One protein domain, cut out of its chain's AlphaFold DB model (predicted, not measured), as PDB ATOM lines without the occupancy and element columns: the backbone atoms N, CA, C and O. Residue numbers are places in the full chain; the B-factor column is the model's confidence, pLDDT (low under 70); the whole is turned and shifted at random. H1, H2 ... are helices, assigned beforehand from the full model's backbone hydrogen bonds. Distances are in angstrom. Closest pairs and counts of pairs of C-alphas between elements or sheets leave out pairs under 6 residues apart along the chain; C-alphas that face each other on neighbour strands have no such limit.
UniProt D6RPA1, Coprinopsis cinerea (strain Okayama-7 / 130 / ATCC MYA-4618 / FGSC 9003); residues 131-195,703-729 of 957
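This is residues 131 to 195 and 703 to 729 of the 957 residues of a protein of Coprinopsis cinerea (strain Okayama-7 / 130 / ATCC MYA-4618 / FGSC 9003) (UniProt D6RPA1). Crossed helices cluster around H2, with H3 and H4 on one side and H5 and H6 on the other; residues 131 to 137 of H1 stick out at one end. The 92 printed residues hold six named helices, H1 to H6 in chain order, and no named strand. The class is all helix; the whole is compact, radius of gyration of the C-alphas 13.5 A, spans 38 by 28 by 24 A.

H1, residues 131 to 139, touches no helix. H2, residues 147 to 162, touches H5, residues 703 to 718, with residues 153 to 160 alone; the closest C-alphas, of Leu 160 and Gln 705, are 6.5 A apart. H3, residues 166 to 175, and H4, residues 184 to 194, only just touch, with 3 pairs of C-alphas within 8 A, the closest those of Asp 170 and Trp 184, 6.1 A. Every O i to N i+4 pair is within hydrogen-bond range in H1, H2 and H5, 3 of 6 in H3, 6 of 7 in H4.

H1 begins at C-alpha 131 (298.939, 254.903, 169.431). H2 measures 22.5 A, H5 22.2 A. H6, residues 722 to 725, ends at C-alpha 725 (320.116, 248.092, 147.045).

Residues 196 to 702 are cut out; C-alphas 195 and 703 are 16.4 A apart. Of the links printed whole, none is long. Residues 131 to 144 are among 21 with pLDDT under 70.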
ATOM      1  N   ASN A 131     297.520 255.075 169.148       46.06
ATOM      2  CA  ASN A 131     298.939 254.903 169.431       46.06
ATOM      3  C   ASN A 131     299.313 253.473 169.874       46.06
ATOM      4  O   ASN A 131     300.459 253.103 169.723       46.06
ATOM      5  N   GLU A 132     298.398 252.637 170.369       34.84
ATOM      6  CA  GLU A 132     298.762 251.329 170.938       34.84
ATOM      7  C   GLU A 132     299.023 250.221 169.906       34.84
ATOM      8  O   GLU A 132     300.020 249.528 170.039       34.84
ATOM      9  N   GLU A 133     298.216 250.040 168.852       37.44
ATOM     10  CA  GLU A 133     298.537 249.048 167.798       37.44
ATOM     11  C   GLU A 133     299.650 249.539 166.865       37.44
ATOM     12  O   GLU A 133     300.435 248.738 166.367       37.44
ATOM     13  N   PHE A 134     299.744 250.857 166.669       39.66
ATOM     14  CA  PHE A 134     300.756 251.521 165.849       39.66
ATOM     15  C   PHE A 134     302.126 251.561 166.541       39.66
ATOM     16  O   PHE A 134     303.126 251.205 165.921       39.66
ATOM     17  N   GLU A 135     302.186 251.893 167.836       41.19
ATOM     18  CA  GLU A 135     303.422 251.754 168.612       41.19
ATOM     19  C   GLU A 135     303.746 250.295 168.912       41.19
ATOM     20  O   GLU A 135     304.923 249.972 168.960       41.19
ATOM     21  N   ARG A 136     302.771 249.375 168.992       37.44
ATOM     22  CA  ARG A 136     303.074 247.933 169.025       37.44
ATOM     23  C   ARG A 136     303.655 247.445 167.695       37.44
ATOM     24  O   ARG A 136     304.628 246.707 167.724       37.44
ATOM     25  N   MET A 137     303.169 247.931 166.547       38.91
ATOM     26  CA  MET A 137     303.753 247.642 165.226       38.91
ATOM     27  C   MET A 137     305.160 248.219 165.052       38.91
ATOM     28  O   MET A 137     305.974 247.589 164.396       38.91
ATOM     29  N   ILE A 138     305.451 249.400 165.605       44.09
ATOM     30  CA  ILE A 138     306.775 250.045 165.535       44.09
ATOM     31  C   ILE A 138     307.735 249.458 166.588       44.09
ATOM     32  O   ILE A 138     308.919 249.280 166.308       44.09
ATOM     33  N   SER A 139     307.228 249.100 167.771       43.62
ATOM     34  CA  SER A 139     307.990 248.498 168.873       43.62
ATOM     35  C   SER A 139     308.298 247.017 168.645       43.62
ATOM     36  O   SER A 139     309.340 246.555 169.105       43.62
ATOM     37  N   GLU A 140     307.441 246.269 167.941       40.06
ATOM     38  CA  GLU A 140     307.707 244.882 167.522       40.06
ATOM     39  C   GLU A 140     308.628 244.814 166.286       40.06
ATOM     40  O   GLU A 140     309.058 243.726 165.899       40.06
ATOM     41  N   HIS A 141     308.956 245.948 165.654       43.91
ATOM     42  CA  HIS A 141     309.685 246.011 164.386       43.91
ATOM     43  C   HIS A 141     310.942 246.896 164.452       43.91
ATOM     44  O   HIS A 141     311.088 247.909 163.766       43.91
ATOM     45  N   LEU A 142     311.950 246.367 165.146       48.69
ATOM     46  CA  LEU A 142     313.360 246.390 164.717       48.69
ATOM     47  C   LEU A 142     313.544 245.649 163.361       48.69
ATOM     48  O   LEU A 142     314.438 244.823 163.228       48.69
ATOM     49  N   LEU A 143     312.649 245.868 162.386       56.50
ATOM     50  CA  LEU A 143     312.421 244.986 161.235       56.50
ATOM     51  C   LEU A 143     313.703 244.652 160.476       56.50
ATOM     52  O   LEU A 143     314.312 245.514 159.837       56.50
ATOM     53  N   GLU A 144     314.020 243.363 160.453       65.62
ATOM     54  CA  GLU A 144     314.631 242.766 159.277       65.62
ATOM     55  C   GLU A 144     313.721 243.085 158.082       65.62
ATOM     56  O   GLU A 144     312.539 242.737 158.078       65.62
ATOM     57  N   LEU A 145     314.249 243.806 157.095       79.62
ATOM     58  CA  LEU A 145     313.524 244.057 155.853       79.62
ATOM     59  C   LEU A 145     313.266 242.722 155.150       79.62
ATOM     60  O   LEU A 145     314.160 241.877 155.054       79.62
ATOM     61  N   SER A 146     312.052 242.537 154.637       84.25
ATOM     62  CA  SER A 146     311.737 241.364 153.824       84.25
ATOM     63  C   SER A 146     312.437 241.431 152.460       84.25
ATOM     64  O   SER A 146     312.885 242.489 152.009       84.25
ATOM     65  N   GLU A 147     312.502 240.303 151.746       83.38
ATOM     66  CA  GLU A 147     313.032 240.290 150.373       83.38
ATOM     67  C   GLU A 147     312.228 241.201 149.425       83.38
ATOM     68  O   GLU A 147     312.804 241.823 148.529       83.38
ATOM     69  N   ASP A 148     310.914 241.326 149.646       85.00
ATOM     70  CA  ASP A 148     310.046 242.233 148.888       85.00
ATOM     71  C   ASP A 148     310.360 243.708 149.186       85.00
ATOM     72  O   ASP A 148     310.353 244.535 148.268       85.00
ATOM     73  N   ASP A 149     310.704 244.044 150.435       87.88
ATOM     74  CA  ASP A 149     311.108 245.403 150.813       87.88
ATOM     75  C   ASP A 149     312.414 245.788 150.126       87.88
ATOM     76  O   ASP A 149     312.543 246.875 149.561       87.88
ATOM     77  N   GLU A 150     313.381 244.878 150.086       87.00
ATOM     78  CA  GLU A 150     314.623 245.117 149.360       87.00
ATOM     79  C   GLU A 150     314.425 245.218 147.854       87.00
ATOM     80  O   GLU A 150     315.058 246.061 147.208       87.00
ATOM     81  N   ALA A 151     313.553 244.391 147.276       87.62
ATOM     82  CA  ALA A 151     313.180 244.502 145.873       87.62
ATOM     83  C   ALA A 151     312.538 245.869 145.585       87.62
ATOM     84  O   ALA A 151     312.892 246.525 144.597       87.62
ATOM     85  N   LEU A 152     311.665 246.346 146.478       90.38
ATOM     86  CA  LEU A 152     311.081 247.682 146.412       90.38
ATOM     87  C   LEU A 152     312.153 248.775 146.504       90.38
ATOM     88  O   LEU A 152     312.138 249.704 145.696       90.38
ATOM     89  N   LEU A 153     313.107 248.672 147.430       91.31
ATOM     90  CA  LEU A 153     314.186 249.654 147.572       91.31
ATOM     91  C   LEU A 153     315.139 249.649 146.368       91.31
ATOM     92  O   LEU A 153     315.560 250.719 145.923       91.31
ATOM     93  N   ARG A 154     315.424 248.485 145.767       89.56
ATOM     94  CA  ARG A 154     316.153 248.383 144.485       89.56
ATOM     95  C   ARG A 154     315.387 249.076 143.358       89.56
ATOM     96  O   ARG A 154     315.979 249.852 142.603       89.56
ATOM     97  N   ALA A 155     314.077 248.844 143.255       90.75
ATOM     98  CA  ALA A 155     313.226 249.519 142.276       90.75
ATOM     99  C   ALA A 155     313.178 251.037 142.523       90.75
ATOM    100  O   ALA A 155     313.220 251.827 141.578       90.75
ATOM    101  N   TYR A 156     313.152 251.470 143.787       92.00
ATOM    102  CA  TYR A 156     313.169 252.884 144.153       92.00
ATOM    103  C   TYR A 156     314.500 253.555 143.797       92.00
ATOM    104  O   TYR A 156     314.520 254.608 143.160       92.00
ATOM    105  N   SER A 157     315.618 252.896 144.106       91.00
ATOM    106  CA  SER A 157     316.962 253.278 143.663       91.00
ATOM    107  C   SER A 157     317.020 253.450 142.139       91.00
ATOM    108  O   SER A 157     317.592 254.422 141.638       91.00
ATOM    109  N   TYR A 158     316.345 252.570 141.387       90.12
ATOM    110  CA  TYR A 158     316.266 252.637 139.921       90.12
ATOM    111  C   TYR A 158     315.456 253.828 139.448       90.12
ATOM    112  O   TYR A 158     315.915 254.579 138.579       90.12
ATOM    113  N   LYS A 159     314.316 254.071 140.097       90.81
ATOM    114  CA  LYS A 159     313.501 255.251 139.840       90.81
ATOM    115  C   LYS A 159     314.278 256.543 140.034       90.81
ATOM    116  O   LYS A 159     314.226 257.398 139.156       90.81
ATOM    117  N   LEU A 160     315.018 256.678 141.133       89.06
ATOM    118  CA  LEU A 160     315.793 257.885 141.422       89.06
ATOM    119  C   LEU A 160     316.955 258.060 140.441       89.06
ATOM    120  O   LEU A 160     317.104 259.127 139.851       89.06
ATOM    121  N   LYS A 161     317.740 256.999 140.208       85.81
ATOM    122  CA  LYS A 161     318.923 257.035 139.334       85.81
ATOM    123  C   LYS A 161     318.585 257.408 137.891       85.81
ATOM    124  O   LYS A 161     319.332 258.162 137.272       85.81
ATOM    125  N   HIS A 162     317.492 256.865 137.358       85.75
ATOM    126  CA  HIS A 162     317.095 257.056 135.961       85.75
ATOM    127  C   HIS A 162     315.960 258.075 135.785       85.75
ATOM    128  O   HIS A 162     315.582 258.371 134.656       85.75
ATOM    129  N   ASN A 163     315.444 258.632 136.887       83.19
ATOM    130  CA  ASN A 163     314.313 259.558 136.919       83.19
ATOM    131  C   ASN A 163     313.110 259.054 136.092       83.19
ATOM    132  O   ASN A 163     312.514 259.812 135.326       83.19
ATOM    133  N   ILE A 164     312.779 257.761 136.210       88.00
ATOM    134  CA  ILE A 164     311.669 257.163 135.448       88.00
ATOM    135  C   ILE A 164     310.317 257.653 135.980       88.00
ATOM    136  O   ILE A 164     310.158 257.949 137.174       88.00
ATOM    137  N   THR A 165     309.323 257.699 135.094       87.88
ATOM    138  CA  THR A 165     307.961 258.144 135.415       87.88
ATOM    139  C   THR A 165     307.263 257.204 136.401       87.88
ATOM    140  O   THR A 165     307.702 256.081 136.656       87.88
ATOM    141  N   ASP A 166     306.174 257.670 137.005       90.69
ATOM    142  CA  ASP A 166     305.361 256.848 137.910       90.69
ATOM    143  C   ASP A 166     304.725 255.664 137.169       90.69
ATOM    144  O   ASP A 166     304.724 254.554 137.693       90.69
ATOM    145  N   ALA A 167     304.300 255.871 135.918       90.31
ATOM    146  CA  ALA A 167     303.823 254.805 135.038       90.31
ATOM    147  C   ALA A 167     304.916 253.761 134.749       90.31
ATOM    148  O   ALA A 167     304.697 252.574 134.960       90.31
ATOM    149  N   ALA A 168     306.126 254.198 134.379       90.75
ATOM    150  CA  ALA A 168     307.236 253.281 134.115       90.75
ATOM    151  C   ALA A 168     307.659 252.487 135.364       90.75
ATOM    152  O   ALA A 168     308.066 251.333 135.261       90.75
ATOM    153  N   PHE A 169     307.555 253.087 136.557       92.25
ATOM    154  CA  PHE A 169     307.752 252.358 137.811       92.25
ATOM    155  C   PHE A 169     306.661 251.304 138.025       92.25
ATOM    156  O   PHE A 169     306.965 250.169 138.387       92.25
ATOM    157  N   ASP A 170     305.399 251.660 137.781       91.44
ATOM    158  CA  ASP A 170     304.273 250.731 137.874       91.44
ATOM    159  C   ASP A 170     304.414 249.551 136.899       91.44
ATOM    160  O   ASP A 170     303.955 248.454 137.231       91.44
ATOM    161  N   ASP A 171     305.077 249.738 135.757       90.75
ATOM    162  CA  ASP A 171     305.332 248.681 134.774       90.75
ATOM    163  C   ASP A 171     306.430 247.692 135.205       90.75
ATOM    164  O   ASP A 171     306.417 246.535 134.774       90.75
ATOM    165  N   LEU A 172     307.335 248.074 136.123       89.06
ATOM    166  CA  LEU A 172     308.375 247.170 136.660       89.06
ATOM    167  C   LEU A 172     307.783 245.904 137.295       89.06
ATOM    168  O   LEU A 172     308.429 244.857 137.324       89.06
ATOM    169  N   ARG A 173     306.531 245.982 137.755       84.25
ATOM    170  CA  ARG A 173     305.768 244.860 138.320       84.25
ATOM    171  C   ARG A 173     305.536 243.730 137.317       84.25
ATOM    172  O   ARG A 173     305.393 242.583 137.722       84.25
ATOM    173  N   PHE A 174     305.515 244.041 136.021       85.06
ATOM    174  CA  PHE A 174     305.364 243.048 134.955       85.06
ATOM    175  C   PHE A 174     306.711 242.496 134.466       85.06
ATOM    176  O   PHE A 174     306.750 241.405 133.903       85.06
ATOM    177  N   LEU A 175     307.811 243.223 134.696       80.38
ATOM    178  CA  LEU A 175     309.170 242.809 134.318       80.38
ATOM    179  C   LEU A 175     309.835 241.911 135.369       80.38
ATOM    180  O   LEU A 175     310.708 241.112 135.030       80.38
ATOM    181  N   SER A 176     309.402 242.015 136.627       69.50
ATOM    182  CA  SER A 176     309.932 241.254 137.763       69.50
ATOM    183  C   SER A 176     308.839 240.401 138.425       69.50
ATOM    184  O   SER A 176     308.494 240.654 139.577       69.50
ATOM    185  N   PRO A 177     308.290 239.373 137.745       62.47
ATOM    186  CA  PRO A 177     307.146 238.596 138.243       62.47
ATOM    187  C   PRO A 177     307.422 237.800 139.532       62.47
ATOM    188  O   PRO A 177     306.493 237.244 140.107       62.47
ATOM    189  N   GLY A 178     308.682 237.726 139.979       69.50
ATOM    190  CA  GLY A 178     309.084 237.069 141.226       69.50
ATOM    191  C   GLY A 178     308.966 237.925 142.494       69.50
ATOM    192  O   GLY A 178     309.104 237.362 143.571       69.50
ATOM    193  N   TYR A 179     308.711 239.237 142.389       74.00
ATOM    194  CA  TYR A 179     308.622 240.148 143.542       74.00
ATOM    195  C   TYR A 179     307.294 240.909 143.558       74.00
ATOM    196  O   TYR A 179     306.833 241.393 142.518       74.00
ATOM    197  N   ALA A 180     306.689 241.074 144.737       77.88
ATOM    198  CA  ALA A 180     305.384 241.717 144.901       77.88
ATOM    199  C   ALA A 180     305.487 243.255 144.934       77.88
ATOM    200  O   ALA A 180     305.044 243.917 145.874       77.88
ATOM    201  N   LEU A 181     306.059 243.853 143.886       86.12
ATOM    202  CA  LEU A 181     306.230 245.303 143.812       86.12
ATOM    203  C   LEU A 181     304.857 246.024 143.828       86.12
ATOM    204  O   LEU A 181     303.981 245.721 143.010       86.12
ATOM    205  N   PRO A 182     304.620 246.997 144.730       88.38
ATOM    206  CA  PRO A 182     303.378 247.765 144.758       88.38
ATOM    207  C   PRO A 182     303.374 248.882 143.704       88.38
ATOM    208  O   PRO A 182     304.416 249.296 143.203       88.38
ATOM    209  N   LYS A 183     302.187 249.432 143.397       89.81
ATOM    210  CA  LYS A 183     302.094 250.691 142.628       89.81
ATOM    211  C   LYS A 183     302.880 251.797 143.325       89.81
ATOM    212  O   LYS A 183     302.852 251.869 144.557       89.81
ATOM    213  N   TRP A 184     303.439 252.730 142.565       92.06
ATOM    214  CA  TRP A 184     304.240 253.842 143.063       92.06
ATOM    215  C   TRP A 184     303.562 254.618 144.199       92.06
ATOM    216  O   TRP A 184     304.177 254.884 145.226       92.06
ATOM    217  N   LYS A 185     302.259 254.914 144.090       90.50
ATOM    218  CA  LYS A 185     301.513 255.612 145.157       90.50
ATOM    219  C   LYS A 185     301.555 254.867 146.499       90.50
ATOM    220  O   LYS A 185     301.635 255.502 147.549       90.50
ATOM    221  N   LYS A 186     301.489 253.532 146.474       90.19
ATOM    222  CA  LYS A 186     301.604 252.684 147.672       90.19
ATOM    223  C   LYS A 186     303.066 252.545 148.107       90.19
ATOM    224  O   LYS A 186     303.337 252.730 149.286       90.19
ATOM    225  N   ALA A 187     303.983 252.319 147.162       90.56
ATOM    226  CA  ALA A 187     305.428 252.282 147.393       90.56
ATOM    227  C   ALA A 187     305.919 253.524 148.146       90.56
ATOM    228  O   ALA A 187     306.516 253.408 149.206       90.56
ATOM    229  N   ARG A 188     305.598 254.720 147.641       90.88
ATOM    230  CA  ARG A 188     305.985 256.001 148.238       90.88
ATOM    231  C   ARG A 188     305.455 256.164 149.662       90.88
ATOM    232  O   ARG A 188     306.187 256.618 150.529       90.88
ATOM    233  N   ARG A 189     304.194 255.792 149.921       87.88
ATOM    234  CA  ARG A 189     303.625 255.826 151.282       87.88
ATOM    235  C   ARG A 189     304.362 254.878 152.222       87.88
ATOM    236  O   ARG A 189     304.627 255.251 153.355       87.88
ATOM    237  N   TYR A 190     304.693 253.685 151.742       88.44
ATOM    238  CA  TYR A 190     305.409 252.695 152.530       88.44
ATOM    239  C   TYR A 190     306.859 253.110 152.808       88.44
ATOM    240  O   TYR A 190     307.293 253.064 153.949       88.44
ATOM    241  N   ILE A 191     307.573 253.647 151.815       90.56
ATOM    242  CA  ILE A 191     308.911 254.228 152.003       90.56
ATOM    243  C   ILE A 191     308.868 255.364 153.029       90.56
ATOM    244  O   ILE A 191     309.704 255.391 153.922       90.56
ATOM    245  N   ASN A 192     307.871 256.254 152.948       87.25
ATOM    246  CA  ASN A 192     307.684 257.316 153.938       87.25
ATOM    247  C   ASN A 192     307.437 256.776 155.358       87.25
ATOM    248  O   ASN A 192     307.815 257.439 156.310       87.25
ATOM    249  N   LEU A 193     306.788 255.614 155.500       83.31
ATOM    250  CA  LEU A 193     306.568 254.954 156.792       83.31
ATOM    251  C   LEU A 193     307.851 254.304 157.326       83.31
ATOM    252  O   LEU A 193     308.108 254.363 158.523       83.31
ATOM    253  N   LEU A 194     308.658 253.701 156.445       85.38
ATOM    254  CA  LEU A 194     309.959 253.131 156.807       85.38
ATOM    255  C   LEU A 194     310.960 254.220 157.219       85.38
ATOM    256  O   LEU A 194     311.822 253.999 158.069       85.38
ATOM    257  N   THR A 195     310.868 255.406 156.617       87.00
ATOM    258  CA  THR A 195     311.720 256.547 156.954       87.00
ATOM    259  C   THR A 195     311.161 257.278 158.167       87.00
ATOM    260  O   THR A 195     310.074 257.838 158.099       87.00
ATOM    261  N   ASP A 703     313.506 268.826 144.453       89.50
ATOM    262  CA  ASP A 703     313.089 268.497 145.818       89.50
ATOM    263  C   ASP A 703     312.771 267.008 145.973       89.50
ATOM    264  O   ASP A 703     313.215 266.362 146.918       89.50
ATOM    265  N   ASN A 704     312.007 266.443 145.030       89.25
ATOM    266  CA  ASN A 704     311.631 265.031 145.069       89.25
ATOM    267  C   ASN A 704     312.863 264.123 144.931       89.25
ATOM    268  O   ASN A 704     312.932 263.073 145.568       89.25
ATOM    269  N   GLN A 705     313.846 264.532 144.124       90.12
ATOM    270  CA  GLN A 705     315.121 263.829 143.980       90.12
ATOM    271  C   GLN A 705     315.964 263.909 145.258       90.12
ATOM    272  O   GLN A 705     316.515 262.895 145.684       90.12
ATOM    273  N   VAL A 706     316.041 265.080 145.893       92.69
ATOM    274  CA  VAL A 706     316.780 265.279 147.149       92.69
ATOM    275  C   VAL A 706     316.131 264.500 148.293       92.69
ATOM    276  O   VAL A 706     316.832 263.752 148.978       92.69
ATOM    277  N   LEU A 707     314.803 264.576 148.445       93.88
ATOM    278  CA  LEU A 707     314.055 263.777 149.419       93.88
ATOM    279  C   LEU A 707     314.294 262.287 149.193       93.88
ATOM    280  O   LEU A 707     314.660 261.576 150.125       93.88
ATOM    281  N   GLY A 708     314.130 261.811 147.959       92.75
ATOM    282  CA  GLY A 708     314.265 260.387 147.692       92.75
ATOM    283  C   GLY A 708     315.675 259.861 147.923       92.75
ATOM    284  O   GLY A 708     315.843 258.767 148.461       92.75
ATOM    285  N   GLN A 709     316.700 260.654 147.603       91.81
ATOM    286  CA  GLN A 709     318.082 260.318 147.942       91.81
ATOM    287  C   GLN A 709     318.315 260.296 149.458       91.81
ATOM    288  O   GLN A 709     319.006 259.396 149.932       91.81
ATOM    289  N   ALA A 710     317.734 261.231 150.217       94.44
ATOM    290  CA  ALA A 710     317.833 261.245 151.676       94.44
ATOM    291  C   ALA A 710     317.157 260.016 152.304       94.44
ATOM    292  O   ALA A 710     317.758 259.359 153.151       94.44
ATOM    293  N   GLN A 711     315.954 259.662 151.846       94.38
ATOM    294  CA  GLN A 711     315.220 258.471 152.283       94.38
ATOM    295  C   GLN A 711     315.984 257.183 151.978       94.38
ATOM    296  O   GLN A 711     316.151 256.333 152.849       94.38
ATOM    297  N   LEU A 712     316.480 257.048 150.746       92.19
ATOM    298  CA  LEU A 712     317.229 255.869 150.336       92.19
ATOM    299  C   LEU A 712     318.539 255.745 151.121       92.19
ATOM    300  O   LEU A 712     318.861 254.659 151.586       92.19
ATOM    301  N   SER A 713     319.270 256.848 151.303       91.81
ATOM    302  CA  SER A 713     320.492 256.860 152.112       91.81
ATOM    303  C   SER A 713     320.209 256.463 153.557       91.81
ATOM    304  O   SER A 713     320.949 255.662 154.111       91.81
ATOM    305  N   TYR A 714     319.137 256.990 154.149       92.81
ATOM    306  CA  TYR A 714     318.723 256.653 155.507       92.81
ATOM    307  C   TYR A 714     318.434 255.160 155.664       92.81
ATOM    308  O   TYR A 714     318.990 254.531 156.557       92.81
ATOM    309  N   LEU A 715     317.618 254.582 154.776       91.06
ATOM    310  CA  LEU A 715     317.248 253.165 154.847       91.06
ATOM    311  C   LEU A 715     318.436 252.243 154.554       91.06
ATOM    312  O   LEU A 715     318.596 251.231 155.229       91.06
ATOM    313  N   ILE A 716     319.288 252.603 153.586       89.19
ATOM    314  CA  ILE A 716     320.524 251.860 153.303       89.19
ATOM    315  C   ILE A 716     321.427 251.841 154.533       89.19
ATOM    316  O   ILE A 716     321.950 250.785 154.871       89.19
ATOM    317  N   THR A 717     321.597 252.983 155.203       89.44
ATOM    318  CA  THR A 717     322.395 253.068 156.425       89.44
ATOM    319  C   THR A 717     321.754 252.277 157.559       89.44
ATOM    320  O   THR A 717     322.419 251.432 158.140       89.44
ATOM    321  N   LEU A 718     320.474 252.499 157.858       86.69
ATOM    322  CA  LEU A 718     319.802 251.881 159.003       86.69
ATOM    323  C   LEU A 718     319.782 250.344 158.928       86.69
ATOM    324  O   LEU A 718     319.914 249.692 159.958       86.69
ATOM    325  N   HIS A 719     319.649 249.777 157.723       84.94
ATOM    326  CA  HIS A 719     319.505 248.331 157.502       84.94
ATOM    327  C   HIS A 719     320.717 247.667 156.818       84.94
ATOM    328  O   HIS A 719     320.614 246.521 156.393       84.94
ATOM    329  N   ASP A 720     321.841 248.378 156.679       83.06
ATOM    330  CA  ASP A 720     323.087 247.883 156.067       83.06
ATOM    331  C   ASP A 720     322.913 247.267 154.657       83.06
ATOM    332  O   ASP A 720     323.231 246.110 154.379       83.06
ATOM    333  N   LEU A 721     322.355 248.051 153.727       82.88
ATOM    334  CA  LEU A 721     321.947 247.564 152.398       82.88
ATOM    335  C   LEU A 721     322.859 247.999 151.238       82.88
ATOM    336  O   LEU A 721     322.441 247.889 150.079       82.88
ATOM    337  N   ASP A 722     324.070 248.514 151.495       75.00
ATOM    338  CA  ASP A 722     324.946 249.114 150.464       75.00
ATOM    339  C   ASP A 722     325.130 248.170 149.250       75.00
ATOM    340  O   ASP A 722     324.935 248.584 148.104       75.00
ATOM    341  N   ASP A 723     325.404 246.881 149.469       69.56
ATOM    342  CA  ASP A 723     325.614 245.898 148.388       69.56
ATOM    343  C   ASP A 723     324.316 245.318 147.802       69.56
ATOM    344  O   ASP A 723     324.316 244.738 146.711       69.56
ATOM    345  N   ARG A 724     323.195 245.467 148.513       74.12
ATOM    346  CA  ARG A 724     321.906 244.863 148.146       74.12
ATOM    347  C   ARG A 724     321.051 245.830 147.337       74.12
ATOM    348  O   ARG A 724     320.431 245.423 146.367       74.12
ATOM    349  N   VAL A 725     321.033 247.117 147.667       77.50
ATOM    350  CA  VAL A 725     320.116 248.092 147.045       77.50
ATOM    351  C   VAL A 725     320.794 248.953 145.969       77.50
ATOM    352  O   VAL A 725     320.126 249.576 145.133       77.50
ATOM    353  N   THR A 726     322.129 248.981 145.919       69.62
ATOM    354  CA  THR A 726     322.833 249.774 144.905       69.62
ATOM    355  C   THR A 726     322.778 249.123 143.519       69.62
ATOM    356  O   THR A 726     323.065 247.948 143.323       69.62
ATOM    357  N   LEU A 727     322.446 249.925 142.501       71.12
ATOM    358  CA  LEU A 727     322.368 249.502 141.092       71.12
ATOM    359  C   LEU A 727     323.740 249.442 140.429       71.12
ATOM    360  O   LEU A 727     323.994 250.072 139.391       71.12
ATOM    361  N   ARG A 728     324.656 248.749 141.088       64.00
ATOM    362  CA  ARG A 728     325.979 248.446 140.575       64.00
ATOM    363  C   ARG A 728     325.992 246.955 140.309       64.00
ATOM    364  O   ARG A 728     325.558 246.174 141.147       64.00
ATOM    365  N   ILE A 729     326.498 246.563 139.141       55.28
ATOM    366  CA  ILE A 729     326.897 245.171 138.936       55.28
ATOM    367  C   ILE A 729     327.821 244.859 140.117       55.28
ATOM    368  O   ILE A 729     328.787 245.621 140.284       55.28
TER     369      ILE A 729